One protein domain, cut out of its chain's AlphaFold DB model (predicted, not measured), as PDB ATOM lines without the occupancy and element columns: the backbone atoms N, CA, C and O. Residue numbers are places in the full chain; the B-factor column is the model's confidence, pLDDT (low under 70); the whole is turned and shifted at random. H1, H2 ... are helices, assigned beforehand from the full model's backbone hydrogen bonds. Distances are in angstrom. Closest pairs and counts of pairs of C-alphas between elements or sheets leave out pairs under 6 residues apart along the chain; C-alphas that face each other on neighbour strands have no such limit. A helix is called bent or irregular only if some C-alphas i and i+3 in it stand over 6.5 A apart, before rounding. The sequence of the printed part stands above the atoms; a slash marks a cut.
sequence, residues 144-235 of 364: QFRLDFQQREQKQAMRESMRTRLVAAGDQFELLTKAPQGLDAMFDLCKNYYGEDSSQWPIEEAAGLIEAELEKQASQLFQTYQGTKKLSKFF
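What this domain is: This is residues 144 to 235 of the 364 residues of an uncharacterized protein of Hyphomicrobiaceae bacterium (UniProt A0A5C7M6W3). Two long helices, H4 and H1, make a wide L whose arms stick out from a small body: residues 216 to 235 of H4 and 144 to 154 of H1 stand free. In the body the shorter H2 and H3 pack on the first part of H4 and the last part of H1. The printed part has 92 residues, with four named helices, H1 to H4 in order, and no named strand: all helix. It is loose, with a radius of gyration of the C-alphas of 17.6 A, and elongated, spanning 60 by 31 by 21 A.

Where its parts are: H4, residues 203 to 235, is 47.3 A long, from C-alpha 203 at (17.444, -18.662, -35.057) to C-alpha 235 at (61.173, -30.005, -49.238). H1, residues 144 to 168, begins at (24.496, 2.580, -15.316) and is 36.1 A long. H3 is residues 180 to 194, 21.5 A. H2, residues 170 to 178, 12.3 A, is irregular: C-alphas 172 and 175 are 8.5 A apart.

How they stand to each other: The packing is mostly crossed. H4, with residues 203 to 210 alone, touches H3 in a helical hairpin, a steep tilt of 44 degrees, opposite ways; the closest C-alphas, Met 186 and Ala 206, are 6.2 A apart. With residues 207 to 214 alone H4 touches H2, closest at C-alphas of Leu 176 and Glu 211, 6.5 A. H1 touches H3 about perpendicular, 76 degrees, closest at C-alphas of Arg 159 and Leu 183, 6.5 A. H1 and H4 only just touch, with 3 pairs of C-alphas within 8 A. Every O i to N i+4 pair is within hydrogen-bond range in H1, H3 and H4; H2 has 2 of 5, and 3 of 6 O i to N i+3 pairs.

The domain as a whole: The C-alphas farthest apart, Arg 146 and Phe 234, are 60.7 A apart. The printed part has no cut and no long link. Confidence is under 70 at residues 180, 193 to 201 and 227 to 235.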
ATOM      1  N   GLN A 144      23.734   3.124 -14.197       93.06
ATOM      2  CA  GLN A 144      24.496   2.580 -15.316       93.06
ATOM      3  C   GLN A 144      24.807   1.097 -15.097       93.06
ATOM      4  O   GLN A 144      24.524   0.276 -15.963       93.06
ATOM      5  N   PHE A 145      25.278   0.737 -13.902       93.94
ATOM      6  CA  PHE A 145      25.559  -0.648 -13.540       93.94
ATOM      7  C   PHE A 145      24.315  -1.537 -13.645       93.94
ATOM      8  O   PHE A 145      24.396  -2.640 -14.179       93.94
ATOM      9  N   ARG A 146      23.152  -1.066 -13.179       90.62
ATOM     10  CA  ARG A 146      21.886  -1.806 -13.307       90.62
ATOM     11  C   ARG A 146      21.479  -2.007 -14.760       90.62
ATOM     12  O   ARG A 146      21.048  -3.103 -15.102       90.62
ATOM     13  N   LEU A 147      21.611  -0.979 -15.598       90.06
ATOM     14  CA  LEU A 147      21.307  -1.087 -17.026       90.06
ATOM     15  C   LEU A 147      22.244  -2.088 -17.709       90.06
ATOM     16  O   LEU A 147      21.777  -2.977 -18.418       90.06
ATOM     17  N   ASP A 148      23.544  -2.004 -17.434       89.62
ATOM     18  CA  ASP A 148      24.541  -2.919 -17.990       89.62
ATOM     19  C   ASP A 148      24.307  -4.358 -17.508       89.62
ATOM     20  O   ASP A 148      24.407  -5.311 -18.287       89.62
ATOM     21  N   PHE A 149      23.962  -4.535 -16.231       91.00
ATOM     22  CA  PHE A 149      23.619  -5.831 -15.655       91.00
ATOM     23  C   PHE A 149      22.374  -6.423 -16.324       91.00
ATOM     24  O   PHE A 149      22.415  -7.565 -16.781       91.00
ATOM     25  N   GLN A 150      21.305  -5.636 -16.460       86.12
ATOM     26  CA  GLN A 150      20.066  -6.065 -17.107       86.12
ATOM     27  C   GLN A 150      20.296  -6.444 -18.577       86.12
ATOM     28  O   GLN A 150      19.795  -7.471 -19.036       86.12
ATOM     29  N   GLN A 151      21.100  -5.667 -19.310       85.06
ATOM     30  CA  GLN A 151      21.465  -5.993 -20.691       85.06
ATOM     31  C   GLN A 151      22.272  -7.292 -20.785       85.06
ATOM     32  O   GLN A 151      22.041  -8.105 -21.685       85.06
ATOM     33  N   ARG A 152      23.213  -7.521 -19.860       86.06
ATOM     34  CA  ARG A 152      23.984  -8.772 -19.806       86.06
ATOM     35  C   ARG A 152      23.092  -9.969 -19.509       86.06
ATOM     36  O   ARG A 152      23.243 -10.996 -20.170       86.06
ATOM     37  N   GLU A 153      22.171  -9.829 -18.564       87.00
ATOM     38  CA  GLU A 153      21.221 -10.876 -18.194       87.00
ATOM     39  C   GLU A 153      20.297 -11.219 -19.370       87.00
ATOM     40  O   GLU A 153      20.177 -12.386 -19.742       87.00
ATOM     41  N   GLN A 154      19.743 -10.210 -20.050       83.00
ATOM     42  CA  GLN A 154      18.931 -10.404 -21.254       83.00
ATOM     43  C   GLN A 154      19.732 -11.089 -22.371       83.00
ATOM     44  O   GLN A 154      19.249 -12.042 -22.989       83.00
ATOM     45  N   LYS A 155      20.981 -10.655 -22.610       83.88
ATOM     46  CA  LYS A 155      21.874 -11.301 -23.584       83.88
ATOM     47  C   LYS A 155      22.145 -12.758 -23.211       83.88
ATOM     48  O   LYS A 155      22.189 -13.617 -24.088       83.88
ATOM     49  N   GLN A 156      22.340 -13.061 -21.932       86.00
ATOM     50  CA  GLN A 156      22.582 -14.427 -21.474       86.00
ATOM     51  C   GLN A 156      21.340 -15.314 -21.621       86.00
ATOM     52  O   GLN A 156      21.442 -16.377 -22.230       86.00
ATOM     53  N   ALA A 157      20.172 -14.854 -21.173       84.38
ATOM     54  CA  ALA A 157      18.912 -15.581 -21.324       84.38
ATOM     55  C   ALA A 157      18.606 -15.887 -22.801       84.38
ATOM     56  O   ALA A 157      18.188 -16.989 -23.162       84.38
ATOM     57  N   MET A 158      18.886 -14.928 -23.687       80.38
ATOM     58  CA  MET A 158      18.725 -15.109 -25.126       80.38
ATOM     59  C   MET A 158      19.710 -16.136 -25.697       80.38
ATOM     60  O   MET A 158      19.309 -16.994 -26.483       80.38
ATOM     61  N   ARG A 159      20.978 -16.103 -25.264       82.56
ATOM     62  CA  ARG A 159      21.985 -17.110 -25.643       82.56
ATOM     63  C   ARG A 159      21.582 -18.515 -25.208       82.56
ATOM     64  O   ARG A 159      21.742 -19.461 -25.975       82.56
ATOM     65  N   GLU A 160      21.031 -18.658 -24.011       86.06
ATOM     66  CA  GLU A 160      20.545 -19.943 -23.506       86.06
ATOM     67  C   GLU A 160      19.333 -20.443 -24.306       86.06
ATOM     68  O   GLU A 160      19.281 -21.619 -24.675       86.06
ATOM     69  N   SER A 161      18.406 -19.550 -24.668       84.50
ATOM     70  CA  SER A 161      17.267 -19.880 -25.539       84.50
ATOM     71  C   SER A 161      17.719 -20.360 -26.921       84.50
ATOM     72  O   SER A 161      17.285 -21.413 -27.395       84.50
ATOM     73  N   MET A 162      18.649 -19.628 -27.536       84.81
ATOM     74  CA  MET A 162      19.287 -19.987 -28.801       84.81
ATOM     75  C   MET A 162      19.954 -21.356 -28.736       84.81
ATOM     76  O   MET A 162      19.651 -22.230 -29.545       84.81
ATOM     77  N   ARG A 163      20.813 -21.563 -27.734       85.06
ATOM     78  CA  ARG A 163      21.516 -22.829 -27.522       85.06
ATOM     79  C   ARG A 163      20.534 -23.986 -27.375       85.06
ATOM     80  O   ARG A 163      20.728 -25.022 -27.997       85.06
ATOM     81  N   THR A 164      19.471 -23.800 -26.597       86.31
ATOM     82  CA  THR A 164      18.447 -24.830 -26.375       86.31
ATOM     83  C   THR A 164      17.749 -25.214 -27.679       86.31
ATOM     84  O   THR A 164      17.565 -26.401 -27.941       86.31
ATOM     85  N   ARG A 165      17.403 -24.236 -28.529       83.50
ATOM     86  CA  ARG A 165      16.799 -24.514 -29.843       83.50
ATOM     87  C   ARG A 165      17.756 -25.233 -30.787       83.50
ATOM     88  O   ARG A 165      17.336 -26.182 -31.435       83.50
ATOM     89  N   LEU A 166      19.025 -24.831 -30.831       82.88
ATOM     90  CA  LEU A 166      20.018 -25.494 -31.682       82.88
ATOM     91  C   LEU A 166      20.287 -26.932 -31.236       82.88
ATOM     92  O   LEU A 166      20.338 -27.824 -32.070       82.88
ATOM     93  N   VAL A 167      20.373 -27.176 -29.926       83.50
ATOM     94  CA  VAL A 167      20.488 -28.540 -29.386       83.50
ATOM     95  C   VAL A 167      19.257 -29.379 -29.747       83.50
ATOM     96  O   VAL A 167      19.397 -30.555 -30.070       83.50
ATOM     97  N   ALA A 168      18.057 -28.788 -29.740       82.88
ATOM     98  CA  ALA A 168      16.835 -29.476 -30.158       82.88
ATOM     99  C   ALA A 168      16.775 -29.751 -31.674       82.88
ATOM    100  O   ALA A 168      16.167 -30.738 -32.082       82.88
ATOM    101  N   ALA A 169      17.417 -28.914 -32.497       79.50
ATOM    102  CA  ALA A 169      17.544 -29.109 -33.943       79.50
ATOM    103  C   ALA A 169      18.562 -30.208 -34.329       79.50
ATOM    104  O   ALA A 169      18.621 -30.611 -35.490       79.50
ATOM    105  N   GLY A 170      19.316 -30.737 -33.359       76.50
ATOM    106  CA  GLY A 170      20.224 -31.871 -33.536       76.50
ATOM    107  C   GLY A 170      21.579 -31.491 -34.136       76.50
ATOM    108  O   GLY A 170      22.063 -30.373 -33.969       76.50
ATOM    109  N   ASP A 171      22.201 -32.436 -34.844       76.94
ATOM    110  CA  ASP A 171      23.598 -32.338 -35.305       76.94
ATOM    111  C   ASP A 171      23.830 -31.299 -36.419       76.94
ATOM    112  O   ASP A 171      24.968 -31.047 -36.801       76.94
ATOM    113  N   GLN A 172      22.772 -30.667 -36.941       74.25
ATOM    114  CA  GLN A 172      22.872 -29.688 -38.034       74.25
ATOM    115  C   GLN A 172      23.633 -28.406 -37.658       74.25
ATOM    116  O   GLN A 172      24.079 -27.694 -38.550       74.25
ATOM    117  N   PHE A 173      23.774 -28.108 -36.362       79.19
ATOM    118  CA  PHE A 173      24.431 -26.894 -35.855       79.19
ATOM    119  C   PHE A 173      25.474 -27.223 -34.775       79.19
ATOM    120  O   PHE A 173      25.598 -26.548 -33.741       79.19
ATOM    121  N   GLU A 174      26.183 -28.337 -34.955       75.50
ATOM    122  CA  GLU A 174      27.131 -28.852 -33.972       75.50
ATOM    123  C   GLU A 174      28.339 -27.910 -33.772       75.50
ATOM    124  O   GLU A 174      28.831 -27.766 -32.644       75.50
ATOM    125  N   LEU A 175      28.802 -27.213 -34.817       72.94
ATOM    126  CA  LEU A 175      29.928 -26.274 -34.707       72.94
ATOM    127  C   LEU A 175      29.522 -25.049 -33.879       72.94
ATOM    128  O   LEU A 175      30.247 -24.660 -32.958       72.94
ATOM    129  N   LEU A 176      28.337 -24.493 -34.136       77.00
ATOM    130  CA  LEU A 176      27.757 -23.385 -33.372       77.00
ATOM    131  C   LEU A 176      27.480 -23.723 -31.901       77.00
ATOM    132  O   LEU A 176      27.692 -22.889 -31.021       77.00
ATOM    133  N   THR A 177      27.014 -24.937 -31.600       74.25
ATOM    134  CA  THR A 177      26.713 -25.342 -30.212       74.25
ATOM    135  C   THR A 177      27.972 -25.606 -29.381       74.25
ATOM    136  O   THR A 177      27.972 -25.364 -28.163       74.25
ATOM    137  N   LYS A 178      29.060 -26.056 -30.021       77.31
ATOM    138  CA  LYS A 178      30.366 -26.285 -29.381       77.31
ATOM    139  C   LYS A 178      31.218 -25.016 -29.274       77.31
ATOM    140  O   LYS A 178      32.031 -24.926 -28.353       77.31
ATOM    141  N   ALA A 179      31.026 -24.033 -30.155       73.19
ATOM    142  CA  ALA A 179      31.784 -22.784 -30.160       73.19
ATOM    143  C   ALA A 179      30.998 -21.625 -29.502       73.19
ATOM    144  O   ALA A 179      30.068 -21.094 -30.107       73.19
ATOM    145  N   PRO A 180      31.389 -21.136 -28.306       69.25
ATOM    146  CA  PRO A 180      30.677 -20.040 -27.636       69.25
ATOM    147  C   PRO A 180      30.647 -18.738 -28.459       69.25
ATOM    148  O   PRO A 180      29.673 -17.995 -28.392       69.25
ATOM    149  N   GLN A 181      31.667 -18.504 -29.290       75.81
ATOM    150  CA  GLN A 181      31.751 -17.351 -30.197       75.81
ATOM    151  C   GLN A 181      30.703 -17.396 -31.324       75.81
ATOM    152  O   GLN A 181      30.259 -16.351 -31.795       75.81
ATOM    153  N   GLY A 182      30.267 -18.593 -31.729       74.12
ATOM    154  CA  GLY A 182      29.234 -18.770 -32.748       74.12
ATOM    155  C   GLY A 182      27.860 -18.292 -32.277       74.12
ATOM    156  O   GLY A 182      27.140 -17.619 -33.013       74.12
ATOM    157  N   LEU A 183      27.530 -18.558 -31.010       79.56
ATOM    158  CA  LEU A 183      26.298 -18.073 -30.380       79.56
ATOM    159  C   LEU A 183      26.284 -16.546 -30.231       79.56
ATOM    160  O   LEU A 183      25.229 -15.936 -30.389       79.56
ATOM    161  N   ASP A 184      27.435 -15.926 -29.952       81.25
ATOM    162  CA  ASP A 184      27.549 -14.463 -29.890       81.25
ATOM    163  C   ASP A 184      27.357 -13.823 -31.275       81.25
ATOM    164  O   ASP A 184      26.582 -12.876 -31.404       81.25
ATOM    165  N   ALA A 185      27.970 -14.384 -32.323       79.75
ATOM    166  CA  ALA A 185      27.769 -13.918 -33.698       79.75
ATOM    167  C   ALA A 185      26.302 -14.051 -34.145       79.75
ATOM    168  O   ALA A 185      25.763 -13.160 -34.802       79.75
ATOM    169  N   MET A 186      25.634 -15.135 -33.745       81.19
ATOM    170  CA  MET A 186      24.213 -15.352 -34.026       81.19
ATOM    171  C   MET A 186      23.315 -14.377 -33.264       81.19
ATOM    172  O   MET A 186      22.342 -13.868 -33.819       81.19
ATOM    173  N   PHE A 187      23.652 -14.087 -32.008       82.38
ATOM    174  CA  PHE A 187      22.978 -13.064 -31.217       82.38
ATOM    175  C   PHE A 187      23.059 -11.692 -31.888       82.38
ATOM    176  O   PHE A 187      22.029 -11.040 -32.063       82.38
ATOM    177  N   ASP A 188      24.254 -11.280 -32.307       82.12
ATOM    178  CA  ASP A 188      24.461  -9.985 -32.952       82.12
ATOM    179  C   ASP A 188      23.760  -9.917 -34.320       82.12
ATOM    180  O   ASP A 188      23.161  -8.894 -34.654       82.12
ATOM    181  N   LEU A 189      23.760 -11.011 -35.090       78.62
ATOM    182  CA  LEU A 189      23.042 -11.096 -36.366       78.62
ATOM    183  C   LEU A 189      21.527 -10.934 -36.173       78.62
ATOM    184  O   LEU A 189      20.904 -10.103 -36.836       78.62
ATOM    185  N   CYS A 190      20.941 -11.676 -35.228       77.75
ATOM    186  CA  CYS A 190      19.513 -11.594 -34.927       77.75
ATOM    187  C   CYS A 190      19.121 -10.210 -34.391       77.75
ATOM    188  O   CYS A 190      18.142  -9.627 -34.863       77.75
ATOM    189  N   LYS A 191      19.910  -9.654 -33.461       79.31
ATOM    190  CA  LYS A 191      19.673  -8.329 -32.873       79.31
ATOM    191  C   LYS A 191      19.711  -7.220 -33.925       79.31
ATOM    192  O   LYS A 191      18.837  -6.358 -33.931       79.31
ATOM    193  N   ASN A 192      20.703  -7.241 -34.814       75.31
ATOM    194  CA  ASN A 192      20.885  -6.195 -35.820       75.31
ATOM    195  C   ASN A 192      19.790  -6.188 -36.894       75.31
ATOM    196  O   ASN A 192      19.530  -5.135 -37.473       75.31
ATOM    197  N   TYR A 193      19.173  -7.338 -37.178       66.69
ATOM    198  CA  TYR A 193      18.220  -7.458 -38.282       66.69
ATOM    199  C   TYR A 193      16.757  -7.421 -37.837       66.69
ATOM    200  O   TYR A 193      15.937  -6.766 -38.477       66.69
ATOM    201  N   TYR A 194      16.419  -8.082 -36.730       66.00
ATOM    202  CA  TYR A 194      15.032  -8.155 -36.260       66.00
ATOM    203  C   TYR A 194      14.726  -7.178 -35.113       66.00
ATOM    204  O   TYR A 194      13.563  -6.984 -34.758       66.00
ATOM    205  N   GLY A 195      15.749  -6.503 -34.580       64.75
ATOM    206  CA  GLY A 195      15.621  -5.626 -33.421       64.75
ATOM    207  C   GLY A 195      15.432  -6.405 -32.117       64.75
ATOM    208  O   GLY A 195      15.280  -7.627 -32.102       64.75
ATOM    209  N   GLU A 196      15.454  -5.692 -30.990       62.53
ATOM    210  CA  GLU A 196      15.335  -6.302 -29.655       62.53
ATOM    211  C   GLU A 196      13.934  -6.892 -29.385       62.53
ATOM    212  O   GLU A 196      13.813  -7.819 -28.587       62.53
ATOM    213  N   ASP A 197      12.902  -6.424 -30.100       58.59
ATOM    214  CA  ASP A 197      11.485  -6.687 -29.790       58.59
ATOM    215  C   ASP A 197      10.793  -7.724 -30.686       58.59
ATOM    216  O   ASP A 197       9.616  -8.053 -30.489       58.59
ATOM    217  N   SER A 198      11.460  -8.250 -31.712       55.50
ATOM    218  CA  SER A 198      10.793  -9.195 -32.605       55.50
ATOM    219  C   SER A 198      10.537 -10.523 -31.890       55.50
ATOM    220  O   SER A 198      11.452 -11.293 -31.604       55.50
ATOM    221  N   SER A 199       9.258 -10.830 -31.680       58.00
ATOM    222  CA  SER A 199       8.761 -12.043 -31.016       58.00
ATOM    223  C   SER A 199       9.212 -13.371 -31.656       58.00
ATOM    224  O   SER A 199       8.969 -14.433 -31.081       58.00
ATOM    225  N   GLN A 200       9.817 -13.347 -32.847       65.00
ATOM    226  CA  GLN A 200      10.293 -14.529 -33.561       65.00
ATOM    227  C   GLN A 200      11.625 -14.215 -34.244       65.00
ATOM    228  O   GLN A 200      11.652 -13.738 -35.374       65.00
ATOM    229  N   TRP A 201      12.728 -14.483 -33.548       68.06
ATOM    230  CA  TRP A 201      14.052 -14.513 -34.167       68.06
ATOM    231  C   TRP A 201      14.169 -15.810 -34.982       68.06
ATOM    232  O   TRP A 201      13.939 -16.886 -34.413       68.06
ATOM    233  N   PRO A 202      14.500 -15.760 -36.286       75.69
ATOM    234  CA  PRO A 202      14.724 -16.948 -37.104       75.69
ATOM    235  C   PRO A 202      16.114 -17.512 -36.812       75.69
ATOM    236  O   PRO A 202      17.055 -17.412 -37.594       75.69
ATOM    237  N   ILE A 203      16.216 -18.102 -35.623       79.69
ATOM    238  CA  ILE A 203      17.444 -18.662 -35.057       79.69
ATOM    239  C   ILE A 203      18.023 -19.744 -35.974       79.69
ATOM    240  O   ILE A 203      19.231 -19.802 -36.136       79.69
ATOM    241  N   GLU A 204      17.179 -20.558 -36.607       79.06
ATOM    242  CA  GLU A 204      17.602 -21.645 -37.503       79.06
ATOM    243  C   GLU A 204      18.199 -21.126 -38.821       79.06
ATOM    244  O   GLU A 204      19.202 -21.654 -39.291       79.06
ATOM    245  N   GLU A 205      17.637 -20.059 -39.398       77.81
ATOM    246  CA  GLU A 205      18.168 -19.442 -40.623       77.81
ATOM    247  C   GLU A 205      19.486 -18.709 -40.337       77.81
ATOM    248  O   GLU A 205      20.470 -18.878 -41.059       77.81
ATOM    249  N   ALA A 206      19.535 -17.963 -39.229       78.31
ATOM    250  CA  ALA A 206      20.754 -17.321 -38.744       78.31
ATOM    251  C   ALA A 206      21.859 -18.348 -38.442       78.31
ATOM    252  O   ALA A 206      23.014 -18.141 -38.820       78.31
ATOM    253  N   ALA A 207      21.507 -19.468 -37.807       81.44
ATOM    254  CA  ALA A 207      22.430 -20.561 -37.534       81.44
ATOM    255  C   ALA A 207      22.940 -21.207 -38.824       81.44
ATOM    256  O   ALA A 207      24.145 -21.366 -38.977       81.44
ATOM    257  N   GLY A 208      22.063 -21.496 -39.790       80.06
ATOM    258  CA  GLY A 208      22.467 -22.075 -41.075       80.06
ATOM    259  C   GLY A 208      23.472 -21.213 -41.837       80.06
ATOM    260  O   GLY A 208      24.427 -21.735 -42.406       80.06
ATOM    261  N   LEU A 209      23.310 -19.889 -41.799       78.44
ATOM    262  CA  LEU A 209      24.246 -18.963 -42.443       78.44
ATOM    263  C   LEU A 209      25.616 -18.946 -41.764       78.44
ATOM    264  O   LEU A 209      26.641 -18.911 -42.448       78.44
ATOM    265  N   ILE A 210      25.643 -18.955 -40.430       79.50
ATOM    266  CA  ILE A 210      26.901 -18.926 -39.680       79.50
ATOM    267  C   ILE A 210      27.614 -20.275 -39.785       79.50
ATOM    268  O   ILE A 210      28.816 -20.291 -40.044       79.50
ATOM    269  N   GLU A 211      26.894 -21.389 -39.653       80.75
ATOM    270  CA  GLU A 211      27.447 -22.742 -39.792       80.75
ATOM    271  C   GLU A 211      28.067 -22.931 -41.188       80.75
ATOM    272  O   GLU A 211      29.222 -23.335 -41.293       80.75
ATOM    273  N   ALA A 212      27.373 -22.521 -42.258       80.69
ATOM    274  CA  ALA A 212      27.887 -22.619 -43.626       80.69
ATOM    275  C   ALA A 212      29.171 -21.796 -43.855       80.69
ATOM    276  O   ALA A 212      30.080 -22.229 -44.570       80.69
ATOM    277  N   GLU A 213      29.284 -20.606 -43.252       75.56
ATOM    278  CA  GLU A 213      30.515 -19.812 -43.355       75.56
ATOM    279  C   GLU A 213      31.645 -20.416 -42.505       75.56
ATOM    280  O   GLU A 213      32.794 -20.432 -42.954       75.56
ATOM    281  N   LEU A 214      31.341 -20.979 -41.330       77.38
ATOM    282  CA  LEU A 214      32.315 -21.714 -40.516       77.38
ATOM    283  C   LEU A 214      32.842 -22.953 -41.253       77.38
ATOM    284  O   LEU A 214      34.054 -23.167 -41.295       77.38
ATOM    285  N   GLU A 215      31.971 -23.729 -41.897       81.31
ATOM    286  CA  GLU A 215      32.356 -24.883 -42.719       81.31
ATOM    287  C   GLU A 215      33.239 -24.478 -43.900       81.31
ATOM    288  O   GLU A 215      34.245 -25.133 -44.206       81.31
ATOM    289  N   LYS A 216      32.907 -23.365 -44.559       80.69
ATOM    290  CA  LYS A 216      33.696 -22.820 -45.665       80.69
ATOM    291  C   LYS A 216      35.076 -22.355 -45.201       80.69
ATOM    292  O   LYS A 216      36.072 -22.678 -45.856       80.69
ATOM    293  N   GLN A 217      35.164 -21.647 -44.076       74.31
ATOM    294  CA  GLN A 217      36.442 -21.230 -43.489       74.31
ATOM    295  C   GLN A 217      37.277 -22.439 -43.055       74.31
ATOM    296  O   GLN A 217      38.466 -22.515 -43.376       74.31
ATOM    297  N   ALA A 218      36.659 -23.429 -42.407       75.12
ATOM    298  CA  ALA A 218      37.315 -24.677 -42.031       75.12
ATOM    299  C   ALA A 218      37.846 -25.430 -43.262       75.12
ATOM    300  O   ALA A 218      38.991 -25.889 -43.264       75.12
ATOM    301  N   SER A 219      37.065 -25.485 -44.343       77.44
ATOM    302  CA  SER A 219      37.465 -26.103 -45.611       77.44
ATOM    303  C   SER A 219      38.657 -25.388 -46.254       77.44
ATOM    304  O   SER A 219      39.596 -26.044 -46.711       77.44
ATOM    305  N   GLN A 220      38.674 -24.051 -46.252       76.50
ATOM    306  CA  GLN A 220      39.808 -23.260 -46.751       76.50
ATOM    307  C   GLN A 220      41.078 -23.479 -45.914       76.50
ATOM    308  O   GLN A 220      42.164 -23.696 -46.462       76.50
ATOM    309  N   LEU A 221      40.954 -23.487 -44.585       72.69
ATOM    310  CA  LEU A 221      42.071 -23.771 -43.682       72.69
ATOM    311  C   LEU A 221      42.598 -25.199 -43.857       72.69
ATOM    312  O   LEU A 221      43.806 -25.427 -43.865       72.69
ATOM    313  N   PHE A 222      41.715 -26.171 -44.066       75.00
ATOM    314  CA  PHE A 222      42.132 -27.546 -44.312       75.00
ATOM    315  C   PHE A 222      42.853 -27.699 -45.658       75.00
ATOM    316  O   PHE A 222      43.873 -28.386 -45.737       75.00
ATOM    317  N   GLN A 223      42.379 -27.027 -46.712       75.56
ATOM    318  CA  GLN A 223      43.048 -27.022 -48.017       75.56
ATOM    319  C   GLN A 223      44.443 -26.389 -47.943       75.56
ATOM    320  O   GLN A 223      45.404 -26.962 -48.463       75.56
ATOM    321  N   THR A 224      44.584 -25.255 -47.252       72.69
ATOM    322  CA  THR A 224      45.892 -24.609 -47.048       72.69
ATOM    323  C   THR A 224      46.822 -25.468 -46.186       72.69
ATOM    324  O   THR A 224      47.996 -25.636 -46.524       72.69
ATOM    325  N   TYR A 225      46.312 -26.113 -45.134       70.88
ATOM    326  CA  TYR A 225      47.080 -27.061 -44.323       70.88
ATOM    327  C   TYR A 225      47.552 -28.286 -45.128       70.88
ATOM    328  O   TYR A 225      48.708 -28.697 -45.040       70.88
ATOM    329  N   GLN A 226      46.696 -28.864 -45.971       72.81
ATOM    330  CA  GLN A 226      47.091 -29.964 -46.858       72.81
ATOM    331  C   GLN A 226      48.117 -29.511 -47.903       72.81
ATOM    332  O   GLN A 226      49.063 -30.247 -48.193       72.81
ATOM    333  N   GLY A 227      47.963 -28.301 -48.447       63.78
ATOM    334  CA  GLY A 227      48.928 -27.693 -49.362       63.78
ATOM    335  C   GLY A 227      50.304 -27.523 -48.718       63.78
ATOM    336  O   GLY A 227      51.307 -27.970 -49.274       63.78
ATOM    337  N   THR A 228      50.353 -26.975 -47.503       65.25
ATOM    338  CA  THR A 228      51.604 -26.784 -46.749       65.25
ATOM    339  C   THR A 228      52.231 -28.106 -46.310       65.25
ATOM    340  O   THR A 228      53.447 -28.259 -46.401       65.25
ATOM    341  N   LYS A 229      51.433 -29.111 -45.925       69.31
ATOM    342  CA  LYS A 229      51.922 -30.464 -45.607       69.31
ATOM    343  C   LYS A 229      52.464 -31.203 -46.833       69.31
ATOM    344  O   LYS A 229      53.385 -32.007 -46.710       69.31
ATOM    345  N   LYS A 230      51.903 -30.962 -48.021       67.44
ATOM    346  CA  LYS A 230      52.465 -31.468 -49.282       67.44
ATOM    347  C   LYS A 230      53.777 -30.756 -49.601       67.44
ATOM    348  O   LYS A 230      54.756 -31.441 -49.871       67.44
ATOM    349  N   LEU A 231      53.830 -29.425 -49.482       57.03
ATOM    350  CA  LEU A 231      55.066 -28.656 -49.662       57.03
ATOM    351  C   LEU A 231      56.175 -29.120 -48.709       57.03
ATOM    352  O   LEU A 231      57.285 -29.381 -49.158       57.03
ATOM    353  N   SER A 232      55.884 -29.294 -47.417       60.22
ATOM    354  CA  SER A 232      56.889 -29.736 -46.443       60.22
ATOM    355  C   SER A 232      57.421 -31.135 -46.749       60.22
ATOM    356  O   SER A 232      58.613 -31.378 -46.593       60.22
ATOM    357  N   LYS A 233      56.580 -32.039 -47.266       64.69
ATOM    358  CA  LYS A 233      57.035 -33.338 -47.781       64.69
ATOM    359  C   LYS A 233      57.911 -33.195 -49.023       64.69
ATOM    360  O   LYS A 233      58.895 -33.916 -49.110       64.69
ATOM    361  N   PHE A 234      57.610 -32.283 -49.949       57.38
ATOM    362  CA  PHE A 234      58.476 -32.030 -51.109       57.38
ATOM    363  C   PHE A 234      59.848 -31.473 -50.703       57.38
ATOM    364  O   PHE A 234      60.858 -31.939 -51.221       57.38
ATOM    365  N   PHE A 235      59.905 -30.552 -49.737       56.84
ATOM    366  CA  PHE A 235      61.173 -30.005 -49.238       56.84
ATOM    367  C   PHE A 235      61.971 -31.005 -48.381       56.84
ATOM    368  O   PHE A 235      63.192 -31.033 -48.480       56.84
TER     369      PHE A 235